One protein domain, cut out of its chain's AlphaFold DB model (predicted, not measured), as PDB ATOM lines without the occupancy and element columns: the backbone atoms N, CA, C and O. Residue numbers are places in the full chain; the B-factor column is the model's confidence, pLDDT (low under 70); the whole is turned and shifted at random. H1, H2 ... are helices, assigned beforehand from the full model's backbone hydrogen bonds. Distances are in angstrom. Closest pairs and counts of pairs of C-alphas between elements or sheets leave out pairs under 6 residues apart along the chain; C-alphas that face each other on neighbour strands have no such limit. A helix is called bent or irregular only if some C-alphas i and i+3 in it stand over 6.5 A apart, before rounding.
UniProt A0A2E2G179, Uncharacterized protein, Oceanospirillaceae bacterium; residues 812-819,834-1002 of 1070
ATOM      1  N   ASN A 812     204.312 263.918 180.154       88.50
ATOM      2  CA  ASN A 812     204.139 262.529 179.729       88.50
ATOM      3  C   ASN A 812     204.144 262.382 178.197       88.50
ATOM      4  O   ASN A 812     204.798 261.473 177.678       88.50
ATOM      5  N   ALA A 813     203.500 263.299 177.461       89.06
ATOM      6  CA  ALA A 813     203.559 263.324 175.996       89.06
ATOM      7  C   ALA A 813     205.004 263.505 175.491       89.06
ATOM      8  O   ALA A 813     205.485 262.707 174.684       89.06
ATOM      9  N   VAL A 814     205.725 264.500 176.022       87.81
ATOM     10  CA  VAL A 814     207.134 264.775 175.689       87.81
ATOM     11  C   VAL A 814     208.037 263.577 176.002       87.81
ATOM     12  O   VAL A 814     208.876 263.222 175.171       87.81
ATOM     13  N   ARG A 815     207.850 262.915 177.157       86.88
ATOM     14  CA  ARG A 815     208.626 261.719 177.534       86.88
ATOM     15  C   ARG A 815     208.485 260.615 176.488       86.88
ATOM     16  O   ARG A 815     209.490 260.137 175.971       86.88
ATOM     17  N   ILE A 816     207.246 260.249 176.146       87.31
ATOM     18  CA  ILE A 816     206.945 259.142 175.224       87.31
ATOM     19  C   ILE A 816     207.536 259.392 173.831       87.31
ATOM     20  O   ILE A 816     208.089 258.470 173.227       87.31
ATOM     21  N   ILE A 817     207.459 260.627 173.328       86.88
ATOM     22  CA  ILE A 817     208.053 261.000 172.037       86.88
ATOM     23  C   ILE A 817     209.585 260.903 172.097       86.88
ATOM     24  O   ILE A 817     210.187 260.239 171.251       86.88
ATOM     25  N   SER A 818     210.215 261.486 173.124       84.75
ATOM     26  CA  SER A 818     211.677 261.491 173.279       84.75
ATOM     27  C   SER A 818     212.255 260.075 173.441       84.75
ATOM     28  O   SER A 818     213.232 259.727 172.775       84.75
ATOM     29  N   ASP A 819     211.608 259.220 174.241       84.44
ATOM     30  CA  ASP A 819     211.950 257.796 174.380       84.44
ATOM     31  C   ASP A 819     211.879 257.050 173.036       84.44
ATOM     32  O   ASP A 819     212.750 256.232 172.716       84.44
ATOM     33  N   ASP A 834     205.010 255.768 157.998       77.88
ATOM     34  CA  ASP A 834     204.000 256.783 158.280       77.88
ATOM     35  C   ASP A 834     203.889 257.086 159.787       77.88
ATOM     36  O   ASP A 834     203.670 258.228 160.178       77.88
ATOM     37  N   SER A 835     204.130 256.097 160.659       81.81
ATOM     38  CA  SER A 835     204.089 256.289 162.119       81.81
ATOM     39  C   SER A 835     205.246 257.142 162.659       81.81
ATOM     40  O   SER A 835     205.100 257.790 163.694       81.81
ATOM     41  N   TYR A 836     206.384 257.191 161.957       83.31
ATOM     42  CA  TYR A 836     207.490 258.101 162.277       83.31
ATOM     43  C   TYR A 836     207.139 259.542 161.890       83.31
ATOM     44  O   TYR A 836     207.394 260.473 162.653       83.31
ATOM     45  N   GLU A 837     206.496 259.732 160.735       83.12
ATOM     46  CA  GLU A 837     206.014 261.047 160.298       83.12
ATOM     47  C   GLU A 837     204.872 261.557 161.192       83.12
ATOM     48  O   GLU A 837     204.858 262.734 161.551       83.12
ATOM     49  N   MET A 838     203.980 260.669 161.654       84.94
ATOM     50  CA  MET A 838     202.966 260.983 162.670       84.94
ATOM     51  C   MET A 838     203.596 261.434 163.996       84.94
ATOM     52  O   MET A 838     203.192 262.466 164.529       84.94
ATOM     53  N   LEU A 839     204.609 260.725 164.513       85.06
ATOM     54  CA  LEU A 839     205.326 261.163 165.720       85.06
ATOM     55  C   LEU A 839     206.029 262.508 165.536       85.06
ATOM     56  O   LEU A 839     205.970 263.343 166.431       85.06
ATOM     57  N   ARG A 840     206.663 262.741 164.385       84.38
ATOM     58  CA  ARG A 840     207.342 264.010 164.096       84.38
ATOM     59  C   ARG A 840     206.355 265.169 163.977       84.38
ATOM     60  O   ARG A 840     206.597 266.242 164.518       84.38
ATOM     61  N   SER A 841     205.206 264.939 163.341       86.81
ATOM     62  CA  SER A 841     204.101 265.901 163.316       86.81
ATOM     63  C   SER A 841     203.572 266.197 164.724       86.81
ATOM     64  O   SER A 841     203.231 267.341 165.015       86.81
ATOM     65  N   LEU A 842     203.537 265.194 165.609       87.31
ATOM     66  CA  LEU A 842     203.122 265.353 167.001       87.31
ATOM     67  C   LEU A 842     204.170 266.107 167.843       87.31
ATOM     68  O   LEU A 842     203.795 266.979 168.620       87.31
ATOM     69  N   GLU A 843     205.467 265.846 167.653       86.94
ATOM     70  CA  GLU A 843     206.561 266.613 168.275       86.94
ATOM     71  C   GLU A 843     206.494 268.091 167.859       86.94
ATOM     72  O   GLU A 843     206.510 268.989 168.701       86.94
ATOM     73  N   GLU A 844     206.304 268.356 166.564       83.31
ATOM     74  CA  GLU A 844     206.082 269.711 166.060       83.31
ATOM     75  C   GLU A 844     204.803 270.363 166.610       83.31
ATOM     76  O   GLU A 844     204.777 271.581 166.765       83.31
ATOM     77  N   GLN A 845     203.739 269.601 166.882       82.75
ATOM     78  CA  GLN A 845     202.524 270.119 167.527       82.75
ATOM     79  C   GLN A 845     202.774 270.467 168.996       82.75
ATOM     80  O   GLN A 845     202.325 271.518 169.445       82.75
ATOM     81  N   ILE A 846     203.550 269.660 169.729       80.69
ATOM     82  CA  ILE A 846     203.994 270.009 171.085       80.69
ATOM     83  C   ILE A 846     204.789 271.318 171.066       80.69
ATOM     84  O   ILE A 846     204.473 272.225 171.828       80.69
ATOM     85  N   TYR A 847     205.768 271.468 170.169       75.88
ATOM     86  CA  TYR A 847     206.580 272.692 170.099       75.88
ATOM     87  C   TYR A 847     205.845 273.912 169.532       75.88
ATOM     88  O   TYR A 847     206.340 275.021 169.688       75.88
ATOM     89  N   LYS A 848     204.669 273.731 168.916       71.81
ATOM     90  CA  LYS A 848     203.743 274.828 168.584       71.81
ATOM     91  C   LYS A 848     202.859 275.198 169.783       71.81
ATOM     92  O   LYS A 848     202.661 276.376 170.019       71.81
ATOM     93  N   ASN A 849     202.398 274.218 170.568       66.62
ATOM     94  CA  ASN A 849     201.584 274.439 171.775       66.62
ATOM     95  C   ASN A 849     202.383 275.002 172.971       66.62
ATOM     96  O   ASN A 849     201.789 275.525 173.915       66.62
ATOM     97  N   ILE A 850     203.714 274.890 172.942       72.56
ATOM     98  CA  ILE A 850     204.653 275.690 173.744       72.56
ATOM     99  C   ILE A 850     204.811 277.035 173.007       72.56
ATOM    100  O   ILE A 850     205.852 277.303 172.412       72.56
ATOM    101  N   ASP A 851     203.735 277.838 172.988       57.50
ATOM    102  CA  ASP A 851     203.575 279.020 172.114       57.50
ATOM    103  C   ASP A 851     204.747 280.019 172.220       57.50
ATOM    104  O   ASP A 851     205.142 280.642 171.233       57.50
ATOM    105  N   ASN A 852     205.356 280.115 173.407       72.00
ATOM    106  CA  ASN A 852     206.649 280.750 173.631       72.00
ATOM    107  C   ASN A 852     207.410 280.013 174.755       72.00
ATOM    108  O   ASN A 852     206.864 279.748 175.827       72.00
ATOM    109  N   LEU A 853     208.689 279.692 174.521       76.88
ATOM    110  CA  LEU A 853     209.557 279.044 175.516       76.88
ATOM    111  C   LEU A 853     209.848 279.937 176.728       76.88
ATOM    112  O   LEU A 853     210.038 279.406 177.819       76.88
ATOM    113  N   ASP A 854     209.884 281.257 176.543       79.25
ATOM    114  CA  ASP A 854     210.165 282.197 177.630       79.25
ATOM    115  C   ASP A 854     208.911 282.402 178.513       79.25
ATOM    116  O   ASP A 854     209.015 282.404 179.736       79.25
ATOM    117  N   GLU A 855     207.704 282.427 177.930       80.81
ATOM    118  CA  GLU A 855     206.436 282.454 178.694       80.81
ATOM    119  C   GLU A 855     206.185 281.145 179.458       80.81
ATOM    120  O   GLU A 855     205.703 281.165 180.589       80.81
ATOM    121  N   MET A 856     206.550 279.997 178.876       82.00
ATOM    122  CA  MET A 856     206.491 278.706 179.572       82.00
ATOM    123  C   MET A 856     207.564 278.587 180.667       82.00
ATOM    124  O   MET A 856     207.336 277.899 181.660       82.00
ATOM    125  N   GLU A 857     208.700 279.284 180.542       87.25
ATOM    126  CA  GLU A 857     209.677 279.429 181.627       87.25
ATOM    127  C   GLU A 857     209.148 280.306 182.767       87.25
ATOM    128  O   GLU A 857     209.261 279.903 183.925       87.25
ATOM    129  N   ASP A 858     208.530 281.450 182.469       86.44
ATOM    130  CA  ASP A 858     207.889 282.292 183.486       86.44
ATOM    131  C   ASP A 858     206.741 281.544 184.191       86.44
ATOM    132  O   ASP A 858     206.609 281.625 185.416       86.44
ATOM    133  N   LEU A 859     205.958 280.743 183.454       84.00
ATOM    134  CA  LEU A 859     204.938 279.855 184.019       84.00
ATOM    135  C   LEU A 859     205.554 278.812 184.967       84.00
ATOM    136  O   LEU A 859     205.091 278.691 186.098       84.00
ATOM    137  N   ALA A 860     206.606 278.106 184.544       87.44
ATOM    138  CA  ALA A 860     207.275 277.084 185.355       87.44
ATOM    139  C   ALA A 860     207.951 277.662 186.614       87.44
ATOM    140  O   ALA A 860     207.922 277.044 187.676       87.44
ATOM    141  N   ILE A 861     208.541 278.860 186.522       89.50
ATOM    142  CA  ILE A 861     209.118 279.561 187.679       89.50
ATOM    143  C   ILE A 861     208.012 280.002 188.647       89.50
ATOM    144  O   ILE A 861     208.184 279.880 189.860       89.50
ATOM    145  N   SER A 862     206.878 280.484 188.130       86.88
ATOM    146  CA  SER A 862     205.708 280.856 188.932       86.88
ATOM    147  C   SER A 862     205.121 279.645 189.667       86.88
ATOM    148  O   SER A 862     204.958 279.691 190.885       86.88
ATOM    149  N   GLU A 863     204.915 278.535 188.954       85.06
ATOM    150  CA  GLU A 863     204.395 277.266 189.478       85.06
ATOM    151  C   GLU A 863     205.299 276.673 190.575       85.06
ATOM    152  O   GLU A 863     204.843 276.417 191.691       85.06
ATOM    153  N   TYR A 864     206.609 276.560 190.322       90.88
ATOM    154  CA  TYR A 864     207.566 276.113 191.337       90.88
ATOM    155  C   TYR A 864     207.614 277.058 192.555       90.88
ATOM    156  O   TYR A 864     207.861 276.616 193.681       90.88
ATOM    157  N   SER A 865     207.347 278.355 192.368       87.56
ATOM    158  CA  SER A 865     207.298 279.325 193.469       87.56
ATOM    159  C   SER A 865     206.033 279.211 194.328       87.56
ATOM    160  O   SER A 865     206.087 279.572 195.504       87.56
ATOM    161  N   SER A 866     204.913 278.722 193.781       86.25
ATOM    162  CA  SER A 866     203.651 278.545 194.518       86.25
ATOM    163  C   SER A 866     203.454 277.137 195.083       86.25
ATOM    164  O   SER A 866     202.980 277.003 196.209       86.25
ATOM    165  N   GLU A 867     203.813 276.099 194.326       83.88
ATOM    166  CA  GLU A 867     203.435 274.701 194.606       83.88
ATOM    167  C   GLU A 867     204.637 273.750 194.761       83.88
ATOM    168  O   GLU A 867     204.457 272.582 195.095       83.88
ATOM    169  N   ARG A 868     205.875 274.241 194.571       88.50
ATOM    170  CA  ARG A 868     207.134 273.457 194.595       88.50
ATOM    171  C   ARG A 868     207.231 272.331 193.556       88.50
ATOM    172  O   ARG A 868     208.189 271.557 193.573       88.50
ATOM    173  N   THR A 869     206.303 272.261 192.608       88.31
ATOM    174  CA  THR A 869     206.338 271.307 191.499       88.31
ATOM    175  C   THR A 869     207.461 271.654 190.514       88.31
ATOM    176  O   THR A 869     207.721 272.812 190.201       88.31
ATOM    177  N   GLN A 870     208.176 270.634 190.027       92.56
ATOM    178  CA  GLN A 870     209.316 270.795 189.102       92.56
ATOM    179  C   GLN A 870     208.970 270.357 187.664       92.56
ATOM    180  O   GLN A 870     209.832 270.316 186.779       92.56
ATOM    181  N   THR A 871     207.694 270.036 187.413       88.69
ATOM    182  CA  THR A 871     207.189 269.513 186.137       88.69
ATOM    183  C   THR A 871     207.392 270.508 184.987       88.69
ATOM    184  O   THR A 871     207.852 270.098 183.919       88.69
ATOM    185  N   GLY A 872     207.149 271.808 185.200       87.38
ATOM    186  CA  GLY A 872     207.416 272.840 184.192       87.38
ATOM    187  C   GLY A 872     208.882 272.889 183.732       87.38
ATOM    188  O   GLY A 872     209.156 272.877 182.529       87.38
ATOM    189  N   PHE A 873     209.845 272.841 184.665       92.94
ATOM    190  CA  PHE A 873     211.279 272.810 184.335       92.94
ATOM    191  C   PHE A 873     211.647 271.579 183.493       92.94
ATOM    192  O   PHE A 873     212.386 271.694 182.513       92.94
ATOM    193  N   TYR A 874     211.094 270.411 183.835       91.31
ATOM    194  CA  TYR A 874     211.300 269.174 183.081       91.31
ATOM    195  C   TYR A 874     210.833 269.292 181.621       91.31
ATOM    196  O   TYR A 874     211.589 268.935 180.713       91.31
ATOM    197  N   VAL A 875     209.630 269.834 181.381       88.19
ATOM    198  CA  VAL A 875     209.083 270.030 180.023       88.19
ATOM    199  C   VAL A 875     210.020 270.897 179.178       88.19
ATOM    200  O   VAL A 875     210.354 270.526 178.050       88.19
ATOM    201  N   ILE A 876     210.493 272.015 179.737       88.88
ATOM    202  CA  ILE A 876     211.392 272.956 179.050       88.88
ATOM    203  C   ILE A 876     212.733 272.290 178.723       88.88
ATOM    204  O   ILE A 876     213.199 272.367 177.583       88.88
ATOM    205  N   ILE A 877     213.349 271.603 179.693       91.44
ATOM    206  CA  ILE A 877     214.642 270.937 179.492       91.44
ATOM    207  C   ILE A 877     214.525 269.831 178.435       91.44
ATOM    208  O   ILE A 877     215.351 269.789 177.525       91.44
ATOM    209  N   LYS A 878     213.487 268.982 178.479       88.38
ATOM    210  CA  LYS A 878     213.267 267.939 177.461       88.38
ATOM    211  C   LYS A 878     213.030 268.516 176.065       88.38
ATOM    212  O   LYS A 878     213.576 267.985 175.099       88.38
ATOM    213  N   ALA A 879     212.254 269.597 175.942       84.50
ATOM    214  CA  ALA A 879     212.016 270.258 174.658       84.50
ATOM    215  C   ALA A 879     213.321 270.819 174.062       84.50
ATOM    216  O   ALA A 879     213.633 270.564 172.897       84.50
ATOM    217  N   LEU A 880     214.129 271.508 174.874       87.50
ATOM    218  CA  LEU A 880     215.449 271.996 174.465       87.50
ATOM    219  C   LEU A 880     216.422 270.847 174.151       87.50
ATOM    220  O   LEU A 880     217.208 270.964 173.212       87.50
ATOM    221  N   LEU A 881     216.360 269.729 174.882       88.38
ATOM    222  CA  LEU A 881     217.219 268.563 174.672       88.38
ATOM    223  C   LEU A 881     216.890 267.815 173.372       88.38
ATOM    224  O   LEU A 881     217.816 267.486 172.634       88.38
ATOM    225  N   SER A 882     215.610 267.615 173.027       84.06
ATOM    226  CA  SER A 882     215.231 267.046 171.717       84.06
ATOM    227  C   SER A 882     215.720 267.946 170.575       84.06
ATOM    228  O   SER A 882     216.397 267.490 169.653       84.06
ATOM    229  N   GLN A 883     215.502 269.264 170.686       82.00
ATOM    230  CA  GLN A 883     216.033 270.239 169.726       82.00
ATOM    231  C   GLN A 883     217.571 270.199 169.646       82.00
ATOM    232  O   GLN A 883     218.142 270.335 168.560       82.00
ATOM    233  N   ALA A 884     218.274 269.976 170.761       85.62
ATOM    234  CA  ALA A 884     219.725 269.835 170.777       85.62
ATOM    235  C   ALA A 884     220.197 268.563 170.051       85.62
ATOM    236  O   ALA A 884     221.059 268.663 169.171       85.62
ATOM    237  N   ILE A 885     219.580 267.411 170.336       82.81
ATOM    238  CA  ILE A 885     219.831 266.124 169.667       82.81
ATOM    239  C   ILE A 885     219.659 266.279 168.150       82.81
ATOM    240  O   ILE A 885     220.647 266.135 167.418       82.81
ATOM    241  N   SER A 886     218.467 266.695 167.711       77.69
ATOM    242  CA  SER A 886     218.073 266.835 166.302       77.69
ATOM    243  C   SER A 886     218.830 267.934 165.547       77.69
ATOM    244  O   SER A 886     218.968 267.869 164.326       77.69
ATOM    245  N   SER A 887     219.354 268.955 166.239       80.75
ATOM    246  CA  SER A 887     220.144 270.027 165.603       80.75
ATOM    247  C   SER A 887     221.620 269.685 165.373       80.75
ATOM    248  O   SER A 887     222.301 270.445 164.674       80.75
ATOM    249  N   GLY A 888     222.132 268.608 165.985       75.06
ATOM    250  CA  GLY A 888     223.530 268.159 165.898       75.06
ATOM    251  C   GLY A 888     224.572 269.060 166.582       75.06
ATOM    252  O   GLY A 888     225.759 268.746 166.576       75.06
ATOM    253  N   LYS A 889     224.179 270.208 167.151       80.69
ATOM    254  CA  LYS A 889     225.110 271.302 167.492       80.69
ATOM    255  C   LYS A 889     225.391 271.382 168.987       80.69
ATOM    256  O   LYS A 889     224.486 271.647 169.768       80.69
ATOM    257  N   GLY A 890     226.670 271.326 169.373       82.44
ATOM    258  CA  GLY A 890     227.106 271.522 170.766       82.44
ATOM    259  C   GLY A 890     226.600 272.825 171.407       82.44
ATOM    260  O   GLY A 890     226.201 272.815 172.562       82.44
ATOM    261  N   LYS A 891     226.477 273.921 170.638       86.69
ATOM    262  CA  LYS A 891     225.860 275.178 171.117       86.69
ATOM    263  C   LYS A 891     224.418 275.011 171.618       86.69
ATOM    264  O   LYS A 891     223.995 275.771 172.480       86.69
ATOM    265  N   SER A 892     223.667 274.053 171.077       87.94
ATOM    266  CA  SER A 892     222.317 273.744 171.549       87.94
ATOM    267  C   SER A 892     222.368 273.033 172.902       87.94
ATOM    268  O   SER A 892     221.605 273.395 173.788       87.94
ATOM    269  N   PHE A 893     223.304 272.094 173.096       88.81
ATOM    270  CA  PHE A 893     223.507 271.401 174.376       88.81
ATOM    271  C   PHE A 893     223.999 272.342 175.481       88.81
ATOM    272  O   PHE A 893     223.462 272.280 176.582       88.81
ATOM    273  N   ASN A 894     224.894 273.293 175.174       89.31
ATOM    274  CA  ASN A 894     225.229 274.392 176.091       89.31
ATOM    275  C   ASN A 894     223.964 275.102 176.609       89.31
ATOM    276  O   ASN A 894     223.824 275.277 177.812       89.31
ATOM    277  N   LYS A 895     223.006 275.441 175.731       90.06
ATOM    278  CA  LYS A 895     221.742 276.081 176.141       90.06
ATOM    279  C   LYS A 895     220.891 275.177 177.051       90.06
ATOM    280  O   LYS A 895     220.203 275.692 177.929       90.06
ATOM    281  N   VAL A 896     220.920 273.852 176.861       91.62
ATOM    282  CA  VAL A 896     220.258 272.901 177.780       91.62
ATOM    283  C   VAL A 896     220.942 272.932 179.149       91.62
ATOM    284  O   VAL A 896     220.256 273.085 180.155       91.62
ATOM    285  N   GLN A 897     222.276 272.857 179.183       92.12
ATOM    286  CA  GLN A 897     223.080 272.896 180.408       92.12
ATOM    287  C   GLN A 897     222.878 274.208 181.182       92.12
ATOM    288  O   GLN A 897     222.549 274.174 182.360       92.12
ATOM    289  N   GLU A 898     222.969 275.359 180.512       92.88
ATOM    290  CA  GLU A 898     222.754 276.694 181.096       92.88
ATOM    291  C   GLU A 898     221.360 276.825 181.747       92.88
ATOM    292  O   GLU A 898     221.217 277.414 182.820       92.88
ATOM    293  N   LYS A 899     220.313 276.249 181.130       93.19
ATOM    294  CA  LYS A 899     218.961 276.202 181.716       93.19
ATOM    295  C   LYS A 899     218.857 275.192 182.862       93.19
ATOM    296  O   LYS A 899     218.246 275.506 183.881       93.19
ATOM    297  N   PHE A 900     219.468 274.014 182.730       94.12
ATOM    298  CA  PHE A 900     219.495 272.997 183.783       94.12
ATOM    299  C   PHE A 900     220.195 273.510 185.051       94.12
ATOM    300  O   PHE A 900     219.677 273.337 186.152       94.12
ATOM    301  N   GLU A 901     221.326 274.202 184.903       93.50
ATOM    302  CA  GLU A 901     222.055 274.853 185.995       93.50
ATOM    303  C   GLU A 901     221.234 275.987 186.627       93.50
ATOM    304  O   GLU A 901     221.137 276.044 187.854       93.50
ATOM    305  N   LYS A 902     220.557 276.827 185.824       93.75
ATOM    306  CA  LYS A 902     219.633 277.862 186.329       93.75
ATOM    307  C   LYS A 902     218.541 277.259 187.222       93.75
ATOM    308  O   LYS A 902     218.349 277.733 188.341       93.75
ATOM    309  N   TYR A 903     217.824 276.237 186.749       94.44
ATOM    310  CA  TYR A 903     216.745 275.618 187.530       94.44
ATOM    311  C   TYR A 903     217.290 274.841 188.735       94.44
ATOM    312  O   TYR A 903     216.715 274.918 189.818       94.44
ATOM    313  N   SER A 904     218.447 274.185 188.598       92.44
ATOM    314  CA  SER A 904     219.129 273.528 189.720       92.44
ATOM    315  C   SER A 904     219.540 274.517 190.812       92.44
ATOM    316  O   SER A 904     219.405 274.187 191.986       92.44
ATOM    317  N   SER A 905     220.004 275.728 190.470       93.00
ATOM    318  CA  SER A 905     220.242 276.785 191.466       93.00
ATOM    319  C   SER A 905     218.940 277.126 192.179       93.00
ATOM    320  O   SER A 905     218.857 276.941 193.385       93.00
ATOM    321  N   ILE A 906     217.888 277.483 191.429       92.56
ATOM    322  CA  ILE A 906     216.574 277.864 191.977       92.56
ATOM    323  C   ILE A 906     216.027 276.810 192.961       92.56
ATOM    324  O   ILE A 906     215.482 277.181 193.999       92.56
ATOM    325  N   ILE A 907     216.209 275.518 192.681       93.19
ATOM    326  CA  ILE A 907     215.796 274.408 193.556       93.19
ATOM    327  C   ILE A 907     216.684 274.321 194.817       93.19
ATOM    328  O   ILE A 907     216.173 274.326 195.939       93.19
ATOM    329  N   ASN A 908     218.013 274.325 194.659       91.00
ATOM    330  CA  ASN A 908     218.969 274.262 195.777       91.00
ATOM    331  C   ASN A 908     218.887 275.491 196.711       91.00
ATOM    332  O   ASN A 908     218.993 275.356 197.934       91.00
ATOM    333  N   ASP A 909     218.660 276.678 196.142       91.00
ATOM    334  CA  ASP A 909     218.487 277.960 196.839       91.00
ATOM    335  C   ASP A 909     217.210 277.979 197.706       91.00
ATOM    336  O   ASP A 909     217.114 278.750 198.661       91.00
ATOM    337  N   ASN A 910     216.248 277.093 197.416       88.81
ATOM    338  CA  ASN A 910     215.050 276.838 198.225       88.81
ATOM    339  C   ASN A 910     215.176 275.598 199.139       88.81
ATOM    340  O   ASN A 910     214.244 275.302 199.884       88.81
ATOM    341  N   HIS A 911     216.329 274.917 199.120       87.81
ATOM    342  CA  HIS A 911     216.648 273.684 199.860       87.81
ATOM    343  C   HIS A 911     215.835 272.434 199.469       87.81
ATOM    344  O   HIS A 911     215.839 271.446 200.207       87.81
ATOM    345  N   ASP A 912     215.198 272.447 198.298       89.88
ATOM    346  CA  ASP A 912     214.548 271.268 197.725       89.88
ATOM    347  C   ASP A 912     215.574 270.327 197.060       89.88
ATOM    348  O   ASP A 912     216.704 270.708 196.750       89.88
ATOM    349  N   GLN A 913     215.174 269.076 196.815       89.88
ATOM    350  CA  GLN A 913     215.936 268.123 195.996       89.88
ATOM    351  C   GLN A 913     215.421 268.118 194.551       89.88
ATOM    352  O   GLN A 913     214.265 268.454 194.296       89.88
ATOM    353  N   LEU A 914     216.269 267.723 193.596       89.81
ATOM    354  CA  LEU A 914     215.860 267.528 192.201       89.81
ATOM    355  C   LEU A 914     214.851 266.373 192.097       89.81
ATOM    356  O   LEU A 914     215.134 265.266 192.550       89.81
ATOM    357  N   ASP A 915     213.712 266.618 191.449       90.56
ATOM    358  CA  ASP A 915     212.744 265.587 191.063       90.56
ATOM    359  C   ASP A 915     213.430 264.534 190.174       90.56
ATOM    360  O   ASP A 915     214.317 264.841 189.370       90.56
ATOM    361  N   ILE A 916     212.976 263.284 190.264       89.12
ATOM    362  CA  ILE A 916     213.487 262.159 189.475       89.12
ATOM    363  C   ILE A 916     213.369 262.433 187.963       89.12
ATOM    364  O   ILE A 916     214.216 261.999 187.187       89.12
ATOM    365  N   LYS A 917     212.387 263.248 187.554       89.12
ATOM    366  CA  LYS A 917     212.248 263.793 186.193       89.12
ATOM    367  C   LYS A 917     213.433 264.685 185.776       89.12
ATOM    368  O   LYS A 917     213.870 264.640 184.631       89.12
ATOM    369  N   LEU A 918     213.987 265.501 186.676       91.19
ATOM    370  CA  LEU A 918     215.167 266.326 186.380       91.19
ATOM    371  C   LEU A 918     216.466 265.514 186.423       91.19
ATOM    372  O   LEU A 918     217.355 265.755 185.606       91.19
ATOM    373  N   VAL A 919     216.554 264.504 187.294       91.25
ATOM    374  CA  VAL A 919     217.640 263.505 187.261       91.25
ATOM    375  C   VAL A 919     217.644 262.752 185.921       91.25
ATOM    376  O   VAL A 919     218.706 262.549 185.334       91.25
ATOM    377  N   GLU A 920     216.466 262.435 185.372       90.69
ATOM    378  CA  GLU A 920     216.298 261.889 184.017       90.69
ATOM    379  C   GLU A 920     216.935 262.799 182.956       90.69
ATOM    380  O   GLU A 920     217.780 262.353 182.179       90.69
ATOM    381  N   CYS A 921     216.593 264.090 182.961       91.00
ATOM    382  CA  CYS A 921     217.166 265.070 182.041       91.00
ATOM    383  C   CYS A 921     218.693 265.195 182.160       91.00
ATOM    384  O   CYS A 921     219.359 265.316 181.132       91.00
ATOM    385  N   ARG A 922     219.255 265.150 183.377       91.94
ATOM    386  CA  ARG A 922     220.712 265.217 183.594       91.94
ATOM    387  C   ARG A 922     221.422 263.990 183.029       91.94
ATOM    388  O   ARG A 922     222.363 264.136 182.252       91.94
ATOM    389  N   ALA A 923     220.932 262.796 183.360       90.81
ATOM    390  CA  ALA A 923     221.481 261.537 182.865       90.81
ATOM    391  C   ALA A 923     221.445 261.444 181.330       90.81
ATOM    392  O   ALA A 923     222.382 260.937 180.712       90.81
ATOM    393  N   GLU A 924     220.375 261.942 180.704       90.31
ATOM    394  CA  GLU A 924     220.281 262.023 179.249       90.31
ATOM    395  C   GLU A 924     221.210 263.077 178.646       90.31
ATOM    396  O   GLU A 924     221.846 262.787 177.639       90.31
ATOM    397  N   LEU A 925     221.301 264.274 179.233       90.69
ATOM    398  CA  LEU A 925     222.158 265.356 178.747       90.69
ATOM    399  C   LEU A 925     223.632 264.927 178.729       90.69
ATOM    400  O   LEU A 925     224.278 265.017 177.686       90.69
ATOM    401  N   GLU A 926     224.122 264.365 179.834       89.12
ATOM    402  CA  GLU A 926     225.470 263.794 179.947       89.12
ATOM    403  C   GLU A 926     225.738 262.706 178.890       89.12
ATOM    404  O   GLU A 926     226.778 262.701 178.219       89.12
ATOM    405  N   PHE A 927     224.792 261.780 178.693       89.50
ATOM    406  CA  PHE A 927     224.996 260.651 177.784       89.50
ATOM    407  C   PHE A 927     224.878 261.051 176.299       89.50
ATOM    408  O   PHE A 927     225.711 260.659 175.480       89.50
ATOM    409  N   GLU A 928     223.884 261.861 175.938       87.12
ATOM    410  CA  GLU A 928     223.651 262.339 174.568       87.12
ATOM    411  C   GLU A 928     224.735 263.322 174.103       87.12
ATOM    412  O   GLU A 928     225.186 263.260 172.955       87.12
ATOM    413  N   TRP A 929     225.199 264.204 174.992       86.62
ATOM    414  CA  TRP A 929     226.210 265.203 174.658       86.62
ATOM    415  C   TRP A 929     227.629 264.631 174.700       86.62
ATOM    416  O   TRP A 929     228.353 264.703 173.701       86.62
ATOM    417  N   HIS A 930     228.036 264.054 175.834       85.06
ATOM    418  CA  HIS A 930     229.428 263.665 176.050       85.06
ATOM    419  C   HIS A 930     229.699 262.222 175.594       85.06
ATOM    420  O   HIS A 930     230.654 261.981 174.850       85.06
ATOM    421  N   ALA A 931     228.853 261.257 175.981       82.94
ATOM    422  CA  ALA A 931     229.114 259.833 175.723       82.94
ATOM    423  C   ALA A 931     228.838 259.400 174.272       82.94
ATOM    424  O   ALA A 931     229.518 258.517 173.743       82.94
ATOM    425  N   MET A 932     227.843 260.000 173.614       79.00
ATOM    426  CA  MET A 932     227.428 259.618 172.261       79.00
ATOM    427  C   MET A 932     228.144 260.396 171.151       79.00
ATOM    428  O   MET A 932     228.387 259.819 170.091       79.00
ATOM    429  N   ARG A 933     228.522 261.663 171.382       71.62
ATOM    430  CA  ARG A 933     229.166 262.525 170.366       71.62
ATOM    431  C   ARG A 933     230.673 262.743 170.562       71.62
ATOM    432  O   ARG A 933     231.296 263.416 169.745       71.62
ATOM    433  N   SER A 934     231.286 262.116 171.573       65.12
ATOM    434  CA  SER A 934     232.735 262.176 171.857       65.12
ATOM    435  C   SER A 934     233.277 263.611 171.912       65.12
ATOM    436  O   SER A 934     234.111 264.025 171.104       65.12
ATOM    437  N   SER A 935     232.734 264.393 172.848       65.62
ATOM    438  CA  SER A 935     233.145 265.776 173.103       65.62
ATOM    439  C   SER A 935     234.587 265.892 173.617       65.62
ATOM    440  O   SER A 935     235.203 264.911 174.017       65.62
ATOM    441  N   SER A 936     235.104 267.122 173.699       64.88
ATOM    442  CA  SER A 936     236.419 267.429 174.288       64.88
ATOM    443  C   SER A 936     236.525 267.203 175.808       64.88
ATOM    444  O   SER A 936     237.589 267.430 176.382       64.88
ATOM    445  N   SER A 937     235.434 266.800 176.460       76.06
ATOM    446  CA  SER A 937     235.376 266.299 177.834       76.06
ATOM    447  C   SER A 937     234.970 264.820 177.840       76.06
ATOM    448  O   SER A 937     234.093 264.407 177.075       76.06
ATOM    449  N   SER A 938     235.573 264.031 178.737       80.56
ATOM    450  CA  SER A 938     235.036 262.715 179.108       80.56
ATOM    451  C   SER A 938     233.723 262.901 179.878       80.56
ATOM    452  O   SER A 938     233.681 263.782 180.737       80.56
ATOM    453  N   PRO A 939     232.706 262.046 179.664       86.69
ATOM    454  CA  PRO A 939     231.532 261.983 180.538       86.69
ATOM    455  C   PRO A 939     231.922 261.616 181.973       86.69
ATOM    456  O   PRO A 939     232.884 260.856 182.170       86.69
ATOM    457  N   ASP A 940     231.142 262.066 182.960       90.38
ATOM    458  CA  ASP A 940     231.230 261.530 184.321       90.38
ATOM    459  C   ASP A 940     230.428 260.223 184.425       90.38
ATOM    460  O   ASP A 940     229.234 260.178 184.731       90.38
ATOM    461  N   TRP A 941     231.122 259.114 184.183       92.06
ATOM    462  CA  TRP A 941     230.551 257.772 184.277       92.06
ATOM    463  C   TRP A 941     230.078 257.392 185.687       92.06
ATOM    464  O   TRP A 941     229.266 256.474 185.803       92.06
ATOM    465  N   ILE A 942     230.553 258.062 186.745       94.12
ATOM    466  CA  ILE A 942     230.102 257.835 188.125       94.12
ATOM    467  C   ILE A 942     228.761 258.539 188.336       94.12
ATOM    468  O   ILE A 942     227.816 257.885 188.781       94.12
ATOM    469  N   ALA A 943     228.649 259.813 187.949       90.31
ATOM    470  CA  ALA A 943     227.393 260.564 187.998       90.31
ATOM    471  C   ALA A 943     226.303 259.884 187.152       90.31
ATOM    472  O   ALA A 943     225.246 259.538 187.677       90.31
ATOM    473  N   ILE A 944     226.605 259.553 185.887       92.06
ATOM    474  CA  ILE A 944     225.697 258.804 185.001       92.06
ATOM    475  C   ILE A 944     225.268 257.477 185.646       92.06
ATOM    476  O   ILE A 944     224.092 257.130 185.620       92.06
ATOM    477  N   ASN A 945     226.189 256.702 186.232       94.12
ATOM    478  CA  ASN A 945     225.821 255.433 186.867       94.12
ATOM    479  C   ASN A 945     224.962 255.618 188.131       94.12
ATOM    480  O   ASN A 945     224.108 254.771 188.395       94.12
ATOM    481  N   SER A 946     225.171 256.697 188.891       93.38
ATOM    482  CA  SER A 946     224.355 257.047 190.058       93.38
ATOM    483  C   SER A 946     222.928 257.387 189.630       93.38
ATOM    484  O   SER A 946     221.999 256.651 189.965       93.38
ATOM    485  N   ASP A 947     222.778 258.420 188.798       92.38
ATOM    486  CA  ASP A 947     221.495 258.934 188.310       92.38
ATOM    487  C   ASP A 947     220.668 257.835 187.638       92.38
ATOM    488  O   ASP A 947     219.493 257.631 187.933       92.38
ATOM    489  N   VAL A 948     221.298 257.059 186.753       92.44
ATOM    490  CA  VAL A 948     220.618 255.997 186.008       92.44
ATOM    491  C   VAL A 948     220.271 254.800 186.900       92.44
ATOM    492  O   VAL A 948     219.260 254.137 186.665       92.44
ATOM    493  N   SER A 949     221.046 254.525 187.955       91.75
ATOM    494  CA  SER A 949     220.661 253.512 188.949       91.75
ATOM    495  C   SER A 949     219.459 253.962 189.777       91.75
ATOM    496  O   SER A 949     218.552 253.159 189.989       91.75
ATOM    497  N   GLU A 950     219.414 255.231 190.182       90.00
ATOM    498  CA  GLU A 950     218.279 255.828 190.891       90.00
ATOM    499  C   GLU A 950     217.006 255.821 190.028       90.00
ATOM    500  O   GLU A 950     215.967 255.314 190.456       90.00
ATOM    501  N   LEU A 951     217.108 256.253 188.766       88.12
ATOM    502  CA  LEU A 951     216.031 256.190 187.771       88.12
ATOM    503  C   LEU A 951     215.477 254.768 187.611       88.12
ATOM    504  O   LEU A 951     214.261 254.574 187.615       88.12
ATOM    505  N   ILE A 952     216.350 253.760 187.499       86.69
ATOM    506  CA  ILE A 952     215.959 252.348 187.353       86.69
ATOM    507  C   ILE A 952     215.291 251.787 188.618       86.69
ATOM    508  O   ILE A 952     214.460 250.887 188.492       86.69
ATOM    509  N   ILE A 953     215.619 252.297 189.808       85.81
ATOM    510  CA  ILE A 953     214.981 251.895 191.072       85.81
ATOM    511  C   ILE A 953     213.604 252.558 191.220       85.81
ATOM    512  O   ILE A 953     212.627 251.865 191.502       85.81
ATOM    513  N   ASN A 954     213.516 253.872 190.998       77.31
ATOM    514  CA  ASN A 954     212.355 254.673 191.396       77.31
ATOM    515  C   ASN A 954     211.207 254.685 190.371       77.31
ATOM    516  O   ASN A 954     210.043 254.739 190.767       77.31
ATOM    517  N   THR A 955     211.493 254.667 189.062       69.62
ATOM    518  CA  THR A 955     210.447 254.951 188.045       69.62
ATOM    519  C   THR A 955     210.642 254.224 186.715       69.62
ATOM    520  O   THR A 955     209.677 253.778 186.098       69.62
ATOM    521  N   HIS A 956     211.887 254.058 186.274       65.12
ATOM    522  CA  HIS A 956     212.247 253.702 184.899       65.12
ATOM    523  C   HIS A 956     212.839 252.293 184.749       65.12
ATOM    524  O   HIS A 956     213.534 251.997 183.777       65.12
ATOM    525  N   SER A 957     212.496 251.374 185.659       61.62
ATOM    526  CA  SER A 957     212.960 249.973 185.674       61.62
ATOM    527  C   SER A 957     212.700 249.176 184.381       61.62
ATOM    528  O   SER A 957     213.351 248.150 184.151       61.62
ATOM    529  N   ARG A 958     211.770 249.633 183.530       68.75
ATOM    530  CA  ARG A 958     211.428 249.039 182.223       68.75
ATOM    531  C   ARG A 958     211.948 249.830 181.014       68.75
ATOM    532  O   ARG A 958     211.877 249.313 179.904       68.75
ATOM    533  N   ASN A 959     212.482 251.041 181.194       82.56
ATOM    534  CA  ASN A 959     212.980 251.847 180.078       82.56
ATOM    535  C   ASN A 959     214.355 251.316 179.607       82.56
ATOM    536  O   ASN A 959     215.323 251.309 180.379       82.56
ATOM    537  N   PRO A 960     214.481 250.868 178.345       87.88
ATOM    538  CA  PRO A 960     215.712 250.263 177.855       87.88
ATOM    539  C   PRO A 960     216.816 251.274 177.526       87.88
ATOM    540  O   PRO A 960     217.977 250.873 177.466       87.88
ATOM    541  N   ASN A 961     216.501 252.561 177.339       89.12
ATOM    542  CA  ASN A 961     217.515 253.598 177.131       89.12
ATOM    543  C   ASN A 961     218.348 253.765 178.412       89.12
ATOM    544  O   ASN A 961     219.569 253.632 178.375       89.12
ATOM    545  N   PHE A 962     217.694 253.891 179.571       91.00
ATOM    546  CA  PHE A 962     218.378 253.972 180.866       91.00
ATOM    547  C   PHE A 962     219.143 252.689 181.213       91.00
ATOM    548  O   PHE A 962     220.321 252.758 181.563       91.00
ATOM    549  N   ARG A 963     218.569 251.495 181.003       91.94
ATOM    550  CA  ARG A 963     219.343 250.245 181.172       91.94
ATOM    551  C   ARG A 963     220.564 250.170 180.256       91.94
ATOM    552  O   ARG A 963     221.605 249.668 180.673       91.94
ATOM    553  N   PHE A 964     220.475 250.704 179.037       93.56
ATOM    554  CA  PHE A 964     221.615 250.802 178.126       93.56
ATOM    555  C   PHE A 964     222.679 251.786 178.638       93.56
ATOM    556  O   PHE A 964     223.859 251.438 178.636       93.56
ATOM    557  N   TYR A 965     222.288 252.956 179.157       94.31
ATOM    558  CA  TYR A 965     223.231 253.925 179.727       94.31
ATOM    559  C   TYR A 965     223.982 253.345 180.931       94.31
ATOM    560  O   TYR A 965     225.207 253.451 180.987       94.31
ATOM    561  N   LYS A 966     223.278 252.641 181.829       95.25
ATOM    562  CA  LYS A 966     223.880 251.933 182.970       95.25
ATOM    563  C   LYS A 966     224.821 250.809 182.532       95.25
ATOM    564  O   LYS A 966     225.922 250.676 183.056       95.25
ATOM    565  N   ALA A 967     224.423 250.010 181.542       95.69
ATOM    566  CA  ALA A 967     225.264 248.935 181.022       95.69
ATOM    567  C   ALA A 967     226.586 249.463 180.428       95.69
ATOM    568  O   ALA A 967     227.633 248.834 180.604       95.69
ATOM    569  N   VAL A 968     226.553 250.629 179.769       95.38
ATOM    570  CA  VAL A 968     227.739 251.309 179.218       95.38
ATOM    571  C   VAL A 968     228.576 251.982 180.311       95.38
ATOM    572  O   VAL A 968     229.794 251.793 180.322       95.38
ATOM    573  N   SER A 969     227.971 252.706 181.259       95.88
ATOM    574  CA  SER A 969     228.720 253.366 182.339       95.88
ATOM    575  C   SER A 969     229.447 252.351 183.225       95.88
ATOM    576  O   SER A 969     230.648 252.494 183.443       95.88
ATOM    577  N   LEU A 970     228.791 251.253 183.616       96.44
ATOM    578  CA  LEU A 970     229.424 250.138 184.332       96.44
ATOM    579  C   LEU A 970     230.596 249.528 183.545       96.44
ATOM    580  O   LEU A 970     231.643 249.238 184.127       96.44
ATOM    581  N   PHE A 971     230.480 249.396 182.216       96.00
ATOM    582  CA  PHE A 971     231.578 248.909 181.373       96.00
ATOM    583  C   PHE A 971     232.788 249.860 181.384       96.00
ATOM    584  O   PHE A 971     233.935 249.411 181.432       96.00
ATOM    585  N   HIS A 972     232.549 251.175 181.366       94.50
ATOM    586  CA  HIS A 972     233.599 252.194 181.442       94.50
ATOM    587  C   HIS A 972     234.240 252.270 182.838       94.50
ATOM    588  O   HIS A 972     235.463 252.380 182.942       94.50
ATOM    589  N   LEU A 973     233.442 252.094 183.898       95.25
ATOM    590  CA  LEU A 973     233.892 251.930 185.287       95.25
ATOM    591  C   LEU A 973     234.590 250.579 185.554       95.25
ATOM    592  O   LEU A 973     235.140 250.381 186.635       95.25
ATOM    593  N   ARG A 974     234.622 249.676 184.562       94.62
ATOM    594  CA  ARG A 974     235.192 248.316 184.613       94.62
ATOM    595  C   ARG A 974     234.446 247.325 185.517       94.62
ATOM    596  O   ARG A 974     234.957 246.230 185.753       94.62
ATOM    597  N   ASP A 975     233.218 247.634 185.941       95.88
ATOM    598  CA  ASP A 975     232.302 246.624 186.487       95.88
ATOM    599  C   ASP A 975     231.675 245.818 185.340       95.88
ATOM    600  O   ASP A 975     230.530 245.995 184.908       95.88
ATOM    601  N   TYR A 976     232.495 244.913 184.820       94.62
ATOM    602  CA  TYR A 976     232.153 244.029 183.720       94.62
ATOM    603  C   TYR A 976     231.048 243.024 184.063       94.62
ATOM    604  O   TYR A 976     230.339 242.599 183.151       94.62
ATOM    605  N   ALA A 977     230.881 242.667 185.341       93.00
ATOM    606  CA  ALA A 977     229.867 241.713 185.777       93.00
ATOM    607  C   ALA A 977     228.477 242.362 185.804       93.00
ATOM    608  O   ALA A 977     227.549 241.852 185.175       93.00
ATOM    609  N   SER A 978     228.339 243.524 186.450       94.19
ATOM    610  CA  SER A 978     227.065 244.252 186.488       94.19
ATOM    611  C   SER A 978     226.670 244.778 185.101       94.19
ATOM    612  O   SER A 978     225.495 244.729 184.735       94.19
ATOM    613  N   SER A 979     227.647 245.197 184.283       95.06
ATOM    614  CA  SER A 979     227.426 245.563 182.875       95.06
ATOM    615  C   SER A 979     226.803 244.413 182.065       95.06
ATOM    616  O   SER A 979     225.810 244.614 181.361       95.06
ATOM    617  N   ASP A 980     227.313 243.181 182.210       92.31
ATOM    618  CA  ASP A 980     226.740 242.006 181.541       92.31
ATOM    619  C   ASP A 980     225.328 241.661 182.033       92.31
ATOM    620  O   ASP A 980     224.520 241.168 181.243       92.31
ATOM    621  N   VAL A 981     225.003 241.907 183.307       92.88
ATOM    622  CA  VAL A 981     223.651 241.690 183.854       92.88
ATOM    623  C   VAL A 981     222.640 242.635 183.200       92.88
ATOM    624  O   VAL A 981     221.605 242.169 182.721       92.88
ATOM    625  N   GLU A 982     222.949 243.928 183.095       93.62
ATOM    626  CA  GLU A 982     222.076 244.902 182.421       93.62
ATOM    627  C   GLU A 982     221.958 244.606 180.910       93.62
ATOM    628  O   GLU A 982     220.851 244.571 180.365       93.62
ATOM    629  N   PHE A 983     223.061 244.261 180.229       93.69
ATOM    630  CA  PHE A 983     223.002 243.814 178.829       93.69
ATOM    631  C   PHE A 983     222.236 242.491 178.643       93.69
ATOM    632  O   PHE A 983     221.613 242.297 177.600       93.69
ATOM    633  N   ASN A 984     222.225 241.580 179.620       90.75
ATOM    634  CA  ASN A 984     221.377 240.384 179.572       90.75
ATOM    635  C   ASN A 984     219.886 240.732 179.662       90.75
ATOM    636  O   ASN A 984     219.093 240.165 178.911       90.75
ATOM    637  N   GLN A 985     219.506 241.693 180.506       89.44
ATOM    638  CA  GLN A 985     218.117 242.156 180.610       89.44
ATOM    639  C   GLN A 985     217.667 242.866 179.320       89.44
ATOM    640  O   GLN A 985     216.588 242.582 178.800       89.44
ATOM    641  N   LEU A 986     218.535 243.682 178.708       89.56
ATOM    642  CA  LEU A 986     218.293 244.254 177.375       89.56
ATOM    643  C   LEU A 986     218.184 243.182 176.279       89.56
ATOM    644  O   LEU A 986     217.315 243.278 175.409       89.56
ATOM    645  N   ARG A 987     219.004 242.124 176.328       89.12
ATOM    646  CA  ARG A 987     218.887 240.973 175.415       89.12
ATOM    647  C   ARG A 987     217.571 240.210 175.599       89.12
ATOM    648  O   ARG A 987     217.044 239.745 174.591       89.12
ATOM    649  N   ALA A 988     217.039 240.116 176.819       84.62
ATOM    650  CA  ALA A 988     215.773 239.446 177.129       84.62
ATOM    651  C   ALA A 988     214.516 240.275 176.788       84.62
ATOM    652  O   ALA A 988     213.452 239.700 176.594       84.62
ATOM    653  N   SER A 989     214.633 241.603 176.688       83.38
ATOM    654  CA  SER A 989     213.503 242.496 176.392       83.38
ATOM    655  C   SER A 989     212.867 242.279 175.004       83.38
ATOM    656  O   SER A 989     213.538 241.915 174.031       83.38
ATOM    657  N   GLU A 990     211.571 242.593 174.894       79.75
ATOM    658  CA  GLU A 990     210.737 242.439 173.684       79.75
ATOM    659  C   GLU A 990     211.013 243.476 172.576       79.75
ATOM    660  O   GLU A 990     210.245 243.642 171.631       79.75
ATOM    661  N   ILE A 991     212.139 244.184 172.656       81.69
ATOM    662  CA  ILE A 991     212.527 245.198 171.675       81.69
ATOM    663  C   ILE A 991     212.768 244.532 170.304       81.69
ATOM    664  O   ILE A 991     213.462 243.508 170.233       81.69
ATOM    665  N   PRO A 992     212.289 245.103 169.184       82.81
ATOM    666  CA  PRO A 992     212.562 244.582 167.849       82.81
ATOM    667  C   PRO A 992     214.054 244.336 167.568       82.81
ATOM    668  O   PRO A 992     214.939 245.084 167.993       82.81
ATOM    669  N   SER A 993     214.361 243.264 166.834       82.00
ATOM    670  CA  SER A 993     215.743 242.790 166.646       82.00
ATOM    671  C   SER A 993     216.645 243.784 165.902       82.00
ATOM    672  O   SER A 993     217.851 243.810 166.155       82.00
ATOM    673  N   TYR A 994     216.073 244.631 165.037       82.50
ATOM    674  CA  TYR A 994     216.789 245.710 164.352       82.50
ATOM    675  C   TYR A 994     217.193 246.834 165.325       82.50
ATOM    676  O   TYR A 994     218.357 247.228 165.342       82.50
ATOM    677  N   ILE A 995     216.288 247.246 166.225       84.19
ATOM    678  CA  ILE A 995     216.553 248.223 167.298       84.19
ATOM    679  C   ILE A 995     217.606 247.696 168.280       84.19
ATOM    680  O   ILE A 995     218.517 248.439 168.661       84.19
ATOM    681  N   ARG A 996     217.540 246.408 168.655       87.44
ATOM    682  CA  ARG A 996     218.529 245.803 169.567       87.44
ATOM    683  C   ARG A 996     219.948 245.771 168.987       87.44
ATOM    684  O   ARG A 996     220.906 245.951 169.736       87.44
ATOM    685  N   ARG A 997     220.082 245.537 167.675       85.81
ATOM    686  CA  ARG A 997     221.367 245.420 166.956       85.81
ATOM    687  C   ARG A 997     221.998 246.759 166.553       85.81
ATOM    688  O   ARG A 997     223.137 246.755 166.090       85.81
ATOM    689  N   ALA A 998     221.294 247.879 166.711       86.06
ATOM    690  CA  ALA A 998     221.817 249.204 166.389       86.06
ATOM    691  C   ALA A 998     223.099 249.519 167.185       86.06
ATOM    692  O   ALA A 998     223.146 249.320 168.401       86.06
ATOM    693  N   LYS A 999     224.127 250.039 166.503       87.81
ATOM    694  CA  LYS A 999     225.335 250.604 167.129       87.81
ATOM    695  C   LYS A 999     224.964 252.010 167.635       87.81
ATOM    696  O   LYS A 999     224.634 252.861 166.817       87.81
ATOM    697  N   ARG A1000     224.944 252.237 168.954       86.50
ATOM    698  CA  ARG A1000     224.361 253.446 169.589       86.50
ATOM    699  C   ARG A1000     225.385 254.465 170.096       86.50
ATOM    700  O   ARG A1000     225.127 255.662 170.015       86.50
ATOM    701  N   CYS A1001     226.507 253.985 170.631       89.81
ATOM    702  CA  CYS A1001     227.659 254.772 171.083       89.81
ATOM    703  C   CYS A1001     228.929 253.899 171.058       89.81
ATOM    704  O   CYS A1001     228.874 252.731 170.656       89.81
ATOM    705  N   PHE A1002     230.077 254.456 171.449       91.81
ATOM    706  CA  PHE A1002     231.390 253.813 171.340       91.81
ATOM    707  C   PHE A1002     232.169 253.881 172.654       91.81
ATOM    708  O   PHE A1002     231.947 254.772 173.468       91.81
TER     709      PHE A1002
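Overview. This is residues 812 to 819 and 834 to 1002 of the 1070 residues of an uncharacterized protein of Oceanospirillaceae bacterium (UniProt A0A2E2G179). Seven helices, H3 to H9, fold back and forth as a zigzag of helical hairpins; H3 to H6 make an up-and-down bundle of four, in which each runs against the one before it, and H7, H8 and H9 extend it one after another. H1 packs on H4 at one side, part of H2 packs over H1, and little H10 lies beyond H9. The 177 printed residues hold ten named helices, H1 to H10 in order, and no named strand: all helix. The whole is compact, with a radius of gyration of the C-alphas of 16.8 A and spans of 46 by 44 by 32 A.

Along the chain. Find C-alpha 812 at (204.139, 262.529, 179.729); here H1 begins and runs to residue 819. Past the cut, H2 covers residues 834 to 849 and measures 22.4 A. Next come H3, residues 853 to 867, and H4, residues 871 to 887, 24.3 A long. From C-alpha 890 at (227.106, 271.522, 170.766), H5, the longest helix, runs 26.4 A to residue 908. H6 is residues 916 to 931, neither bent nor irregular, but only just: C-alphas 928 and 931 are 6.1 A apart. H7 is residues 941 to 954, H8 960 to 972 and H9 976 to 988. H10, residues 993 to 997, ends at C-alpha 997, (221.367, 245.420, 166.956).

Arrangement. Start at the hub, H4, which touches H1, H3, H5 and H6. Its closest C-alphas to H3 are those of Gly 872 and Ala 860, 4.4 A apart; H4 touches H3 with residues 871 to 876 alone. H4 and H5 form a hairpin at a shallow tilt of 13 degrees, closest at Ala 884 and Ser 892, 4.8 A. H4 and H6 run the same way at 17 degrees, a shallow tilt, with C-alphas 874 and 918 closest at 5.8 A. Ser 818 of H1 is 6.8 A from Ser 882 of H4, C-alpha to C-alpha, and H2 touches H1 with residues 839 to 846 alone, closest at Leu 839 and Ile 817, 6.9 A. Going on from H6, the hairpin with H7 is closest at C-alphas 923 and 944, 5.5 A. H7 and H8 touch at 35.0 degrees, only just a steep tilt, with C-alphas 941 and 969 closest at 5.1 A. H8 and H9 are a hairpin, closest at C-alphas 967 and 979, 4.4 A. H10 touches no helix. In each of the ten helices every O i to N i+4 pair is within hydrogen-bond range.

Size, cuts and confidence. The farthest C-alphas, of Asp 851 and Ala 977, are 47.6 A apart. Residues 820 to 833 are not printed; C-alphas 819 and 834 stand 18.0 A apart across the cut. Of the links printed whole, none is long. Look for pLDDT under 70 at residues 849, 851, 934 to 936 and 955 to 958; the mean of the printed part is 86.6.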